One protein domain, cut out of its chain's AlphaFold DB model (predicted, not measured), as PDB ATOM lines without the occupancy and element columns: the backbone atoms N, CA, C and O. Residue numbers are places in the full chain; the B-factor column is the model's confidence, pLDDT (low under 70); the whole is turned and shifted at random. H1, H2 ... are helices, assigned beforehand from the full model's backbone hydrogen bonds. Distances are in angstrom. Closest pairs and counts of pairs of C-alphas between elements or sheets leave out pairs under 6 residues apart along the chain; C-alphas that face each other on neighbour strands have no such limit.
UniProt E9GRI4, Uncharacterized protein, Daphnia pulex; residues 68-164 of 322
ATOM      1  N   VAL A  68     148.400 163.460 270.558       77.56
ATOM      2  CA  VAL A  68     147.851 162.797 271.747       77.56
ATOM      3  C   VAL A  68     146.880 161.688 271.336       77.56
ATOM      4  O   VAL A  68     146.956 160.603 271.895       77.56
ATOM      5  N   LYS A  69     146.045 161.895 270.306       83.50
ATOM      6  CA  LYS A  69     145.158 160.835 269.783       83.50
ATOM      7  C   LYS A  69     145.954 159.653 269.221       83.50
ATOM      8  O   LYS A  69     145.607 158.505 269.484       83.50
ATOM      9  N   ILE A  70     147.049 159.928 268.507       86.50
ATOM     10  CA  ILE A  70     147.967 158.893 268.002       86.50
ATOM     11  C   ILE A  70     148.599 158.118 269.165       86.50
ATOM     12  O   ILE A  70     148.629 156.890 269.140       86.50
ATOM     13  N   ARG A  71     149.081 158.816 270.203       82.88
ATOM     14  CA  ARG A  71     149.670 158.177 271.392       82.88
ATOM     15  C   ARG A  71     148.658 157.322 272.150       82.88
ATOM     16  O   ARG A  71     149.007 156.218 272.559       82.88
ATOM     17  N   ASP A  72     147.429 157.805 272.301       86.31
ATOM     18  CA  ASP A  72     146.349 157.062 272.951       86.31
ATOM     19  C   ASP A  72     146.037 155.775 272.169       86.31
ATOM     20  O   ASP A  72     146.042 154.689 272.750       86.31
ATOM     21  N   ALA A  73     145.863 155.868 270.845       91.38
ATOM     22  CA  ALA A  73     145.634 154.706 269.984       91.38
ATOM     23  C   ALA A  73     146.794 153.696 270.062       91.38
ATOM     24  O   ALA A  73     146.573 152.508 270.294       91.38
ATOM     25  N   ALA A  74     148.040 154.167 269.955       92.31
ATOM     26  CA  ALA A  74     149.223 153.317 270.069       92.31
ATOM     27  C   ALA A  74     149.316 152.631 271.443       92.31
ATOM     28  O   ALA A  74     149.661 151.452 271.521       92.31
ATOM     29  N   SER A  75     148.978 153.341 272.525       91.12
ATOM     30  CA  SER A  75     148.950 152.795 273.887       91.12
ATOM     31  C   SER A  75     147.920 151.671 274.024       91.12
ATOM     32  O   SER A  75     148.239 150.601 274.546       91.12
ATOM     33  N   ILE A  76     146.711 151.866 273.486       93.88
ATOM     34  CA  ILE A  76     145.649 150.850 273.479       93.88
ATOM     35  C   ILE A  76     146.121 149.593 272.742       93.88
ATOM     36  O   ILE A  76     146.099 148.502 273.315       93.88
ATOM     37  N   LEU A  77     146.612 149.741 271.506       96.69
ATOM     38  CA  LEU A  77     147.085 148.615 270.695       96.69
ATOM     39  C   LEU A  77     148.238 147.869 271.374       96.69
ATOM     40  O   LEU A  77     148.225 146.642 271.469       96.69
ATOM     41  N   ARG A  78     149.209 148.606 271.919       95.06
ATOM     42  CA  ARG A  78     150.355 148.037 272.635       95.06
ATOM     43  C   ARG A  78     149.927 147.222 273.853       95.06
ATOM     44  O   ARG A  78     150.438 146.124 274.061       95.06
ATOM     45  N   ASN A  79     148.981 147.729 274.641       94.50
ATOM     46  CA  ASN A  79     148.481 147.029 275.823       94.50
ATOM     47  C   ASN A  79     147.740 145.737 275.459       94.50
ATOM     48  O   ASN A  79     147.868 144.744 276.171       94.50
ATOM     49  N   LEU A  80     147.008 145.719 274.343       95.75
ATOM     50  CA  LEU A  80     146.365 144.501 273.838       95.75
ATOM     51  C   LEU A  80     147.390 143.459 273.395       95.75
ATOM     52  O   LEU A  80     147.270 142.293 273.758       95.75
ATOM     53  N   ILE A  81     148.432 143.886 272.679       95.19
ATOM     54  CA  ILE A  81     149.524 143.004 272.252       95.19
ATOM     55  C   ILE A  81     150.256 142.411 273.466       95.19
ATOM     56  O   ILE A  81     150.594 141.228 273.469       95.19
ATOM     57  N   PHE A  82     150.472 143.188 274.533       92.31
ATOM     58  CA  PHE A  82     151.118 142.671 275.743       92.31
ATOM     59  C   PHE A  82     150.284 141.649 276.514       92.31
ATOM     60  O   PHE A  82     150.870 140.805 277.192       92.31
ATOM     61  N   LYS A  83     148.953 141.699 276.397       93.00
ATOM     62  CA  LYS A  83     148.030 140.753 277.040       93.00
ATOM     63  C   LYS A  83     147.914 139.412 276.306       93.00
ATOM     64  O   LYS A  83     147.213 138.531 276.792       93.00
ATOM     65  N   LEU A  84     148.581 139.242 275.162       90.81
ATOM     66  CA  LEU A  84     148.553 137.988 274.413       90.81
ATOM     67  C   LEU A  84     149.100 136.824 275.245       90.81
ATOM     68  O   LEU A  84     150.243 136.853 275.715       90.81
ATOM     69  N   THR A  85     148.282 135.779 275.379       83.69
ATOM     70  CA  THR A  85     148.670 134.497 275.964       83.69
ATOM     71  C   THR A  85     149.699 133.810 275.079       83.69
ATOM     72  O   THR A  85     149.640 133.884 273.852       83.69
ATOM     73  N   ARG A  86     150.678 133.153 275.704       79.00
ATOM     74  CA  ARG A  86     151.786 132.504 274.999       79.00
ATOM     75  C   ARG A  86     151.788 131.024 275.315       79.00
ATOM     76  O   ARG A  86     151.795 130.646 276.484       79.00
ATOM     77  N   LYS A  87     151.869 130.206 274.273       79.12
ATOM     78  CA  LYS A  87     152.228 128.797 274.401       79.12
ATOM     79  C   LYS A  87     153.746 128.685 274.291       79.12
ATOM     80  O   LYS A  87     154.349 129.291 273.403       79.12
ATOM     81  N   ALA A  88     154.370 127.955 275.212       77.50
ATOM     82  CA  ALA A  88     155.784 127.631 275.084       77.50
ATOM     83  C   ALA A  88     155.985 126.809 273.804       77.50
ATOM     84  O   ALA A  88     155.238 125.865 273.545       77.50
ATOM     85  N   LEU A  89     156.968 127.194 272.992       74.62
ATOM     86  CA  LEU A  89     157.305 126.437 271.794       74.62
ATOM     87  C   LEU A  89     158.045 125.156 272.194       74.62
ATOM     88  O   LEU A  89     158.894 125.209 273.090       74.62
ATOM     89  N   PRO A  90     157.765 124.022 271.535       75.12
ATOM     90  CA  PRO A  90     158.499 122.796 271.787       75.12
ATOM     91  C   PRO A  90     159.964 122.952 271.367       75.12
ATOM     92  O   PRO A  90     160.309 123.696 270.448       75.12
ATOM     93  N   MET A  91     160.840 122.203 272.033       71.50
ATOM     94  CA  MET A  91     162.284 122.239 271.784       71.50
ATOM     95  C   MET A  91     162.649 121.785 270.356       71.50
ATOM     96  O   MET A  91     163.641 122.234 269.783       71.50
ATOM     97  N   LYS A  92     161.819 120.919 269.763       72.38
ATOM     98  CA  LYS A  92     161.850 120.556 268.344       72.38
ATOM     99  C   LYS A  92     160.585 121.105 267.690       72.38
ATOM    100  O   LYS A  92     159.512 120.567 267.921       72.38
ATOM    101  N   LEU A  93     160.725 122.168 266.898       68.88
ATOM    102  CA  LEU A  93     159.621 122.726 266.117       68.88
ATOM    103  C   LEU A  93     159.292 121.798 264.939       68.88
ATOM    104  O   LEU A  93     160.165 121.537 264.107       68.88
ATOM    105  N   SER A  94     158.046 121.347 264.849       73.69
ATOM    106  CA  SER A  94     157.470 120.731 263.653       73.69
ATOM    107  C   SER A  94     156.646 121.745 262.853       73.69
ATOM    108  O   SER A  94     156.324 122.827 263.343       73.69
ATOM    109  N   VAL A  95     156.282 121.403 261.612       70.00
ATOM    110  CA  VAL A  95     155.385 122.238 260.790       70.00
ATOM    111  C   VAL A  95     154.011 122.384 261.449       70.00
ATOM    112  O   VAL A  95     153.448 123.477 261.446       70.00
ATOM    113  N   ASN A  96     153.514 121.318 262.077       75.25
ATOM    114  CA  ASN A  96     152.237 121.337 262.788       75.25
ATOM    115  C   ASN A  96     152.271 122.321 263.957       75.25
ATOM    116  O   ASN A  96     151.327 123.080 264.126       75.25
ATOM    117  N   ASP A  97     153.397 122.421 264.673       69.31
ATOM    118  CA  ASP A  97     153.541 123.404 265.750       69.31
ATOM    119  C   ASP A  97     153.433 124.848 265.241       69.31
ATOM    120  O   ASP A  97     152.947 125.701 265.968       69.31
ATOM    121  N   ILE A  98     153.849 125.141 264.000       69.00
ATOM    122  CA  ILE A  98     153.697 126.477 263.387       69.00
ATOM    123  C   ILE A  98     152.236 126.756 263.054       69.00
ATOM    124  O   ILE A  98     151.750 127.862 263.283       69.00
ATOM    125  N   LEU A  99     151.558 125.766 262.471       69.31
ATOM    126  CA  LEU A  99     150.150 125.869 262.095       69.31
ATOM    127  C   LEU A  99     149.262 126.002 263.340       69.31
ATOM    128  O   LEU A  99     148.251 126.697 263.301       69.31
ATOM    129  N   GLU A 100     149.687 125.397 264.449       69.50
ATOM    130  CA  GLU A 100     149.038 125.447 265.757       69.50
ATOM    131  C   GLU A 100     149.553 126.577 266.668       69.50
ATOM    132  O   GLU A 100     149.122 126.674 267.822       69.50
ATOM    133  N   VAL A 101     150.468 127.442 266.203       67.00
ATOM    134  CA  VAL A 101     150.954 128.561 267.022       67.00
ATOM    135  C   VAL A 101     149.809 129.514 267.333       67.00
ATOM    136  O   VAL A 101     149.302 130.246 266.486       67.00
ATOM    137  N   ASP A 102     149.454 129.540 268.614       66.19
ATOM    138  CA  ASP A 102     148.300 130.255 269.153       66.19
ATOM    139  C   ASP A 102     148.602 131.733 269.458       66.19
ATOM    140  O   ASP A 102     148.104 132.313 270.422       66.19
ATOM    141  N   VAL A 103     149.454 132.377 268.652       83.38
ATOM    142  CA  VAL A 103     149.597 133.840 268.708       83.38
ATOM    143  C   VAL A 103     148.501 134.438 267.837       83.38
ATOM    144  O   VAL A 103     148.709 134.782 266.673       83.38
ATOM    145  N   ARG A 104     147.299 134.525 268.409       89.00
ATOM    146  CA  ARG A 104     146.148 135.144 267.747       89.00
ATOM    147  C   ARG A 104     146.327 136.654 267.689       89.00
ATOM    148  O   ARG A 104     146.726 137.281 268.667       89.00
ATOM    149  N   ILE A 105     146.004 137.246 266.546       93.00
ATOM    150  CA  ILE A 105     145.998 138.702 266.397       93.00
ATOM    151  C   ILE A 105     144.827 139.262 267.221       93.00
ATOM    152  O   ILE A 105     143.698 138.802 267.037       93.00
ATOM    153  N   PRO A 106     145.048 140.242 268.119       95.31
ATOM    154  CA  PRO A 106     143.949 140.883 268.830       95.31
ATOM    155  C   PRO A 106     142.964 141.541 267.847       95.31
ATOM    156  O   PRO A 106     143.423 142.249 266.947       95.31
ATOM    157  N   PRO A 107     141.636 141.412 268.041       95.44
ATOM    158  CA  PRO A 107     140.641 141.959 267.114       95.44
ATOM    159  C   PRO A 107     140.831 143.448 266.800       95.44
ATOM    160  O   PRO A 107     140.817 143.828 265.640       95.44
ATOM    161  N   LEU A 108     141.130 144.278 267.805       95.50
ATOM    162  CA  LEU A 108     141.360 145.716 267.598       95.50
ATOM    163  C   LEU A 108     142.674 146.028 266.862       95.50
ATOM    164  O   LEU A 108     142.780 147.057 266.203       95.50
ATOM    165  N   VAL A 109     143.686 145.157 266.965       96.50
ATOM    166  CA  VAL A 109     144.919 145.295 266.168       96.50
ATOM    167  C   VAL A 109     144.618 144.969 264.712       96.50
ATOM    168  O   VAL A 109     145.060 145.692 263.824       96.50
ATOM    169  N   GLN A 110     143.837 143.916 264.470       95.88
ATOM    170  CA  GLN A 110     143.367 143.591 263.132       95.88
ATOM    171  C   GLN A 110     142.520 144.733 262.555       95.88
ATOM    172  O   GLN A 110     142.840 145.214 261.475       95.88
ATOM    173  N   GLU A 111     141.526 145.223 263.297       95.06
ATOM    174  CA  GLU A 111     140.649 146.329 262.889       95.06
ATOM    175  C   GLU A 111     141.442 147.604 262.572       95.06
ATOM    176  O   GLU A 111     141.204 148.242 261.551       95.06
ATOM    177  N   PHE A 112     142.456 147.939 263.376       95.88
ATOM    178  CA  PHE A 112     143.339 149.070 263.090       95.88
ATOM    179  C   PHE A 112     144.008 148.950 261.710       95.88
ATOM    180  O   PHE A 112     143.982 149.899 260.923       95.88
ATOM    181  N   PHE A 113     144.581 147.784 261.391       95.69
ATOM    182  CA  PHE A 113     145.201 147.555 260.084       95.69
ATOM    183  C   PHE A 113     144.172 147.422 258.954       95.69
ATOM    184  O   PHE A 113     144.467 147.818 257.825       95.69
ATOM    185  N   GLU A 114     142.967 146.926 259.236       95.06
ATOM    186  CA  GLU A 114     141.847 146.951 258.294       95.06
ATOM    187  C   GLU A 114     141.496 148.389 257.920       95.06
ATOM    188  O   GLU A 114     141.537 148.729 256.737       95.06
ATOM    189  N   CYS A 115     141.258 149.263 258.899       92.94
ATOM    190  CA  CYS A 115     140.994 150.678 258.656       92.94
ATOM    191  C   CYS A 115     142.136 151.346 257.879       92.94
ATOM    192  O   CYS A 115     141.877 152.072 256.918       92.94
ATOM    193  N   LEU A 116     143.389 151.069 258.255       91.88
ATOM    194  CA  LEU A 116     144.568 151.681 257.640       91.88
ATOM    195  C   LEU A 116     144.755 151.277 256.169       91.88
ATOM    196  O   LEU A 116     145.073 152.118 255.333       91.88
ATOM    197  N   ILE A 117     144.577 149.996 255.840       89.44
ATOM    198  CA  ILE A 117     144.895 149.451 254.508       89.44
ATOM    199  C   ILE A 117     143.692 149.521 253.568       89.44
ATOM    200  O   ILE A 117     143.845 149.631 252.349       89.44
ATOM    201  N   ASN A 118     142.486 149.377 254.108       89.44
ATOM    202  CA  ASN A 118     141.283 149.209 253.311       89.44
ATOM    203  C   ASN A 118     140.413 150.472 253.234       89.44
ATOM    204  O   ASN A 118     139.632 150.603 252.284       89.44
ATOM    205  N   GLY A 119     140.541 151.393 254.193       81.94
ATOM    206  CA  GLY A 119     139.633 152.530 254.312       81.94
ATOM    207  C   GLY A 119     138.176 152.069 254.449       81.94
ATOM    208  O   GLY A 119     137.897 151.051 255.078       81.94
ATOM    209  N   LEU A 120     137.245 152.786 253.808       74.06
ATOM    210  CA  LEU A 120     135.792 152.549 253.901       74.06
ATOM    211  C   LEU A 120     135.237 151.534 252.875       74.06
ATOM    212  O   LEU A 120     134.039 151.512 252.609       74.06
ATOM    213  N   THR A 121     136.089 150.726 252.236       82.19
ATOM    214  CA  THR A 121     135.679 149.852 251.114       82.19
ATOM    215  C   THR A 121     135.430 148.400 251.537       82.19
ATOM    216  O   THR A 121     135.707 148.015 252.667       82.19
ATOM    217  N   LYS A 122     134.910 147.540 250.651       86.44
ATOM    218  CA  LYS A 122     134.814 146.095 250.928       86.44
ATOM    219  C   LYS A 122     136.208 145.451 250.890       86.44
ATOM    220  O   LYS A 122     136.967 145.655 249.942       86.44
ATOM    221  N   ILE A 123     136.533 144.639 251.896       89.50
ATOM    222  CA  ILE A 123     137.827 143.951 251.992       89.50
ATOM    223  C   ILE A 123     137.893 142.782 250.996       89.50
ATOM    224  O   ILE A 123     137.060 141.877 251.030       89.50
ATOM    225  N   SER A 124     138.927 142.768 250.150       88.69
ATOM    226  CA  SER A 124     139.279 141.619 249.304       88.69
ATOM    227  C   SER A 124     140.183 140.625 250.041       88.69
ATOM    228  O   SER A 124     140.925 141.009 250.946       88.69
ATOM    229  N   GLU A 125     140.204 139.358 249.613       87.44
ATOM    230  CA  GLU A 125     141.069 138.321 250.210       87.44
ATOM    231  C   GLU A 125     142.553 138.711 250.207       87.44
ATOM    232  O   GLU A 125     143.256 138.575 251.209       87.44
ATOM    233  N   ARG A 126     143.030 139.322 249.116       81.56
ATOM    234  CA  ARG A 126     144.413 139.813 249.027       81.56
ATOM    235  C   ARG A 126     144.723 140.876 250.087       81.56
ATOM    236  O   ARG A 126     145.838 140.909 250.605       81.56
ATOM    237  N   LYS A 127     143.759 141.745 250.414       86.31
ATOM    238  CA  LYS A 127     143.907 142.731 251.493       86.31
ATOM    239  C   LYS A 127     143.915 142.048 252.860       86.31
ATOM    240  O   LYS A 127     144.781 142.392 253.657       86.31
ATOM    241  N   LYS A 128     143.057 141.046 253.109       87.75
ATOM    242  CA  LYS A 128     143.059 140.273 254.372       87.75
ATOM    243  C   LYS A 128     144.425 139.669 254.673       87.75
ATOM    244  O   LYS A 128     144.926 139.803 255.784       87.75
ATOM    245  N   ILE A 129     145.064 139.072 253.664       83.62
ATOM    246  CA  ILE A 129     146.410 138.497 253.805       83.62
ATOM    247  C   ILE A 129     147.428 139.576 254.211       83.62
ATOM    248  O   ILE A 129     148.248 139.344 255.100       83.62
ATOM    249  N   ARG A 130     147.368 140.773 253.609       85.88
ATOM    250  CA  ARG A 130     148.261 141.896 253.961       85.88
ATOM    251  C   ARG A 130     148.008 142.433 255.364       85.88
ATOM    252  O   ARG A 130     148.969 142.651 256.091       85.88
ATOM    253  N   ILE A 131     146.743 142.618 255.736       91.19
ATOM    254  CA  ILE A 131     146.323 143.040 257.079       91.19
ATOM    255  C   ILE A 131     146.878 142.068 258.120       91.19
ATOM    256  O   ILE A 131     147.552 142.493 259.055       91.19
ATOM    257  N   LYS A 132     146.666 140.761 257.915       91.69
ATOM    258  CA  LYS A 132     147.190 139.709 258.793       91.69
ATOM    259  C   LYS A 132     148.713 139.792 258.905       91.69
ATOM    260  O   LYS A 132     149.244 139.841 260.006       91.69
ATOM    261  N   SER A 133     149.400 139.868 257.766       88.94
ATOM    262  CA  SER A 133     150.862 139.965 257.700       88.94
ATOM    263  C   SER A 133     151.411 141.169 258.479       88.94
ATOM    264  O   SER A 133     152.350 141.014 259.254       88.94
ATOM    265  N   LEU A 134     150.799 142.349 258.332       91.50
ATOM    266  CA  LEU A 134     151.218 143.572 259.026       91.50
ATOM    267  C   LEU A 134     150.901 143.544 260.522       91.50
ATOM    268  O   LEU A 134     151.695 144.019 261.330       91.50
ATOM    269  N   ALA A 135     149.775 142.951 260.911       94.75
ATOM    270  CA  ALA A 135     149.451 142.763 262.316       94.75
ATOM    271  C   ALA A 135     150.452 141.824 263.012       94.75
ATOM    272  O   ALA A 135     150.893 142.111 264.126       94.75
ATOM    273  N   GLU A 136     150.866 140.740 262.352       90.75
ATOM    274  CA  GLU A 136     151.922 139.852 262.850       90.75
ATOM    275  C   GLU A 136     153.276 140.580 262.967       90.75
ATOM    276  O   GLU A 136     153.956 140.455 263.989       90.75
ATOM    277  N   ASP A 137     153.627 141.407 261.979       89.56
ATOM    278  CA  ASP A 137     154.821 142.265 262.010       89.56
ATOM    279  C   ASP A 137     154.758 143.369 263.059       89.56
ATOM    280  O   ASP A 137     155.802 143.852 263.472       89.56
ATOM    281  N   ALA A 138     153.577 143.777 263.521       93.56
ATOM    282  CA  ALA A 138     153.456 144.706 264.639       93.56
ATOM    283  C   ALA A 138     153.634 143.989 265.985       93.56
ATOM    284  O   ALA A 138     154.289 144.505 266.894       93.56
ATOM    285  N   ILE A 139     153.085 142.778 266.124       93.75
ATOM    286  CA  ILE A 139     153.142 141.995 267.367       93.75
ATOM    287  C   ILE A 139     154.587 141.643 267.740       93.75
ATOM    288  O   ILE A 139     154.984 141.795 268.900       93.75
ATOM    289  N   PHE A 140     155.383 141.177 266.778       89.62
ATOM    290  CA  PHE A 140     156.754 140.740 267.034       89.62
ATOM    291  C   PHE A 140     157.648 141.840 267.656       89.62
ATOM    292  O   PHE A 140     158.126 141.640 268.777       89.62
ATOM    293  N   PRO A 141     157.833 143.029 267.048       86.00
ATOM    294  CA  PRO A 141     158.657 144.096 267.609       86.00
ATOM    295  C   PRO A 141     158.042 144.712 268.867       86.00
ATOM    296  O   PRO A 141     158.775 144.983 269.812       86.00
ATOM    297  N   VAL A 142     156.715 144.873 268.961       91.38
ATOM    298  CA  VAL A 142     156.076 145.426 270.176       91.38
ATOM    299  C   VAL A 142     156.337 144.546 271.401       91.38
ATOM    300  O   VAL A 142     156.499 145.046 272.518       91.38
ATOM    301  N   THR A 143     156.417 143.230 271.200       89.00
ATOM    302  CA  THR A 143     156.749 142.279 272.265       89.00
ATOM    303  C   THR A 143     158.251 142.056 272.444       89.00
ATOM    304  O   THR A 143     158.631 141.333 273.370       89.00
ATOM    305  N   ASN A 144     159.103 142.698 271.637       82.00
ATOM    306  CA  ASN A 144     160.544 142.440 271.539       82.00
ATOM    307  C   ASN A 144     160.839 140.952 271.270       82.00
ATOM    308  O   ASN A 144     161.604 140.320 271.995       82.00
ATOM    309  N   GLY A 145     160.133 140.352 270.311       81.25
ATOM    310  CA  GLY A 145     160.294 138.951 269.915       81.25
ATOM    311  C   GLY A 145     159.783 137.918 270.926       81.25
ATOM    312  O   GLY A 145     159.909 136.713 270.690       81.25
ATOM    313  N   ARG A 146     159.189 138.356 272.048       83.38
ATOM    314  CA  ARG A 146     158.613 137.454 273.061       83.38
ATOM    315  C   ARG A 146     157.379 136.717 272.549       83.38
ATOM    316  O   ARG A 146     157.169 135.570 272.937       83.38
ATOM    317  N   SER A 147     156.583 137.353 271.695       88.06
ATOM    318  CA  SER A 147     155.516 136.695 270.945       88.06
ATOM    319  C   SER A 147     155.986 136.511 269.508       88.06
ATOM    320  O   SER A 147     156.421 137.467 268.870       88.06
ATOM    321  N   LYS A 148     155.911 135.275 269.008       85.44
ATOM    322  CA  LYS A 148     156.397 134.890 267.678       85.44
ATOM    323  C   LYS A 148     155.218 134.415 266.833       85.44
ATOM    324  O   LYS A 148     154.866 133.242 266.923       85.44
ATOM    325  N   PRO A 149     154.569 135.310 266.071       88.31
ATOM    326  CA  PRO A 149     153.504 134.916 265.159       88.31
ATOM    327  C   PRO A 149     153.983 133.913 264.107       88.31
ATOM    328  O   PRO A 149     155.186 133.805 263.844       88.31
ATOM    329  N   ALA A 150     153.033 133.221 263.473       84.25
ATOM    330  CA  ALA A 150     153.304 132.168 262.498       84.25
ATOM    331  C   ALA A 150     154.269 132.619 261.390       84.25
ATOM    332  O   ALA A 150     155.211 131.890 261.080       84.25
ATOM    333  N   LYS A 151     154.124 133.844 260.864       81.94
ATOM    334  CA  LYS A 151     155.045 134.408 259.865       81.94
ATOM    335  C   LYS A 151     156.505 134.429 260.329       81.94
ATOM    336  O   LYS A 151     157.389 134.056 259.564       81.94
ATOM    337  N   HIS A 152     156.766 134.824 261.574       81.88
ATOM    338  CA  HIS A 152     158.129 134.933 262.107       81.88
ATOM    339  C   HIS A 152     158.742 133.557 262.392       81.88
ATOM    340  O   HIS A 152     159.940 133.354 262.199       81.88
ATOM    341  N   LEU A 153     157.922 132.592 262.813       77.75
ATOM    342  CA  LEU A 153     158.365 131.210 262.999       77.75
ATOM    343  C   LEU A 153     158.659 130.526 261.668       77.75
ATOM    344  O   LEU A 153     159.718 129.916 261.524       77.75
ATOM    345  N   LEU A 154     157.769 130.680 260.686       73.75
ATOM    346  CA  LEU A 154     157.961 130.144 259.345       73.75
ATOM    347  C   LEU A 154     159.235 130.707 258.715       73.75
ATOM    348  O   LEU A 154     160.065 129.939 258.237       73.75
ATOM    349  N   LEU A 155     159.432 132.026 258.804       68.50
ATOM    350  CA  LEU A 155     160.660 132.673 258.358       68.50
ATOM    351  C   LEU A 155     161.893 132.041 259.019       68.50
ATOM    352  O   LEU A 155     162.834 131.660 258.329       68.50
ATOM    353  N   SER A 156     161.872 131.853 260.341       64.31
ATOM    354  CA  SER A 156     163.001 131.253 261.060       64.31
ATOM    355  C   SER A 156     163.323 129.818 260.617       64.31
ATOM    356  O   SER A 156     164.494 129.439 260.568       64.31
ATOM    357  N   LEU A 157     162.313 129.020 260.253       62.72
ATOM    358  CA  LEU A 157     162.518 127.660 259.753       62.72
ATOM    359  C   LEU A 157     163.036 127.632 258.325       62.72
ATOM    360  O   LEU A 157     163.943 126.853 258.050       62.72
ATOM    361  N   VAL A 158     162.505 128.490 257.450       59.00
ATOM    362  CA  VAL A 158     163.032 128.655 256.091       59.00
ATOM    363  C   VAL A 158     164.501 129.060 256.167       59.00
ATOM    364  O   VAL A 158     165.342 128.467 255.496       59.00
ATOM    365  N   MET A 159     164.855 129.978 257.071       54.75
ATOM    366  CA  MET A 159     166.257 130.342 257.255       54.75
ATOM    367  C   MET A 159     167.112 129.176 257.748       54.75
ATOM    368  O   MET A 159     168.236 128.986 257.285       54.75
ATOM    369  N   LYS A 160     166.588 128.352 258.657       54.75
ATOM    370  CA  LYS A 160     167.284 127.153 259.130       54.75
ATOM    371  C   LYS A 160     167.484 126.117 258.018       54.75
ATOM    372  O   LYS A 160     168.543 125.497 257.975       54.75
ATOM    373  N   SER A 161     166.496 125.917 257.141       53.25
ATOM    374  CA  SER A 161     166.605 124.964 256.030       53.25
ATOM    375  C   SER A 161     167.563 125.449 254.947       53.25
ATOM    376  O   SER A 161     168.346 124.649 254.450       53.25
ATOM    377  N   VAL A 162     167.540 126.747 254.622       46.44
ATOM    378  CA  VAL A 162     168.412 127.343 253.595       46.44
ATOM    379  C   VAL A 162     169.875 127.357 254.043       46.44
ATOM    380  O   VAL A 162     170.762 127.084 253.249       46.44
ATOM    381  N   THR A 163     170.150 127.612 255.324       47.50
ATOM    382  CA  THR A 163     171.534 127.767 255.817       47.50
ATOM    383  C   THR A 163     172.235 126.466 256.209       47.50
ATOM    384  O   THR A 163     173.386 126.509 256.638       47.50
ATOM    385  N   GLY A 164     171.556 125.309 256.158       42.56
ATOM    386  CA  GLY A 164     172.134 123.993 256.487       42.56
ATOM    387  C   GLY A 164     172.692 123.845 257.916       42.56
ATOM    388  O   GLY A 164     173.254 122.806 258.277       42.56
TER     389      GLY A 164
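What this domain is: This is residues 68 to 164 of the 322 residues of an uncharacterized protein of Daphnia pulex (UniProt E9GRI4). A loose-jointed set of crossed helices is gathered round the longest one, H4: H3 packs on one stretch of it, H1 meets its last residues with its own last residues to make a corner, and H5 leads away from it toward the opposite end of the domain from where H1 begins. Short H2 packs on the beginning of H5, and residues 158 to 164, of which 158 to 162 belong to H5, stick out. The printed part has 97 residues with five named helices, in the order H1, H2, H3, H4, H5, and no named strand; the class is all helix. It is only just compact, close to loose, with a radius of gyration of the C-alphas of 14.9 A, and elongated, spanning 45 by 28 by 22 A.

How they stand to each other: Begin with H1, residues 68 to 82, and look next at H3, residues 107 to 118: they touch through residues 77 to 81 and 108 to 109 alone, closest at the C-alphas of Leu 77 and Val 109, 6.0 A apart. They run opposite ways at a steep tilt of 51 degrees. Residues 78 to 82 of H1 also touch the hub, H4, residues 125 to 142, about perpendicular at 85 degrees; the closest C-alphas are those of Ile 81 and Ile 139, 6.2 A apart. H3 and H4 touch, with the C-alphas of Phe 113 and Ile 131 closest at 5.5 A; they run opposite ways at a steep tilt of 55 degrees. H5, residues 150 to 162, touches H4 with residues 150 to 152 alone, about perpendicular at 84 degrees; the closest C-alphas, of Glu 136 and Lys 151, are 6.9 A apart. H2, residues 95 to 99, touches H5, with the C-alphas of Ile 98 and Ala 150 closest at 5.8 A. H1 and H5 are apart. Every O i to N i+4 pair is within hydrogen-bond range in H1, H2, H3 and H5, and 13 of 14 are in H4.

Where its parts are: Find C-alpha 68 at (147.851, 162.797, 271.747); from there H1 runs 20.8 A to C-alpha 82. H2 measures 6.5 A and H3 15.6 A. Find C-alpha 125 at (141.069, 138.321, 250.210), where H4 begins its 26.0 A. H5 runs 18.2 A and ends at C-alpha 162, at (168.412, 127.343, 253.595).

The domain as a whole: The two C-alphas farthest apart are those of Val 68 and Gly 164, 48.3 A. The printed part has no cut. The link from H1 to H2, residues 83 to 94, is long. In this model, pLDDT is under 70 at residue 93 and residues 97 to 102 and 155 to 164.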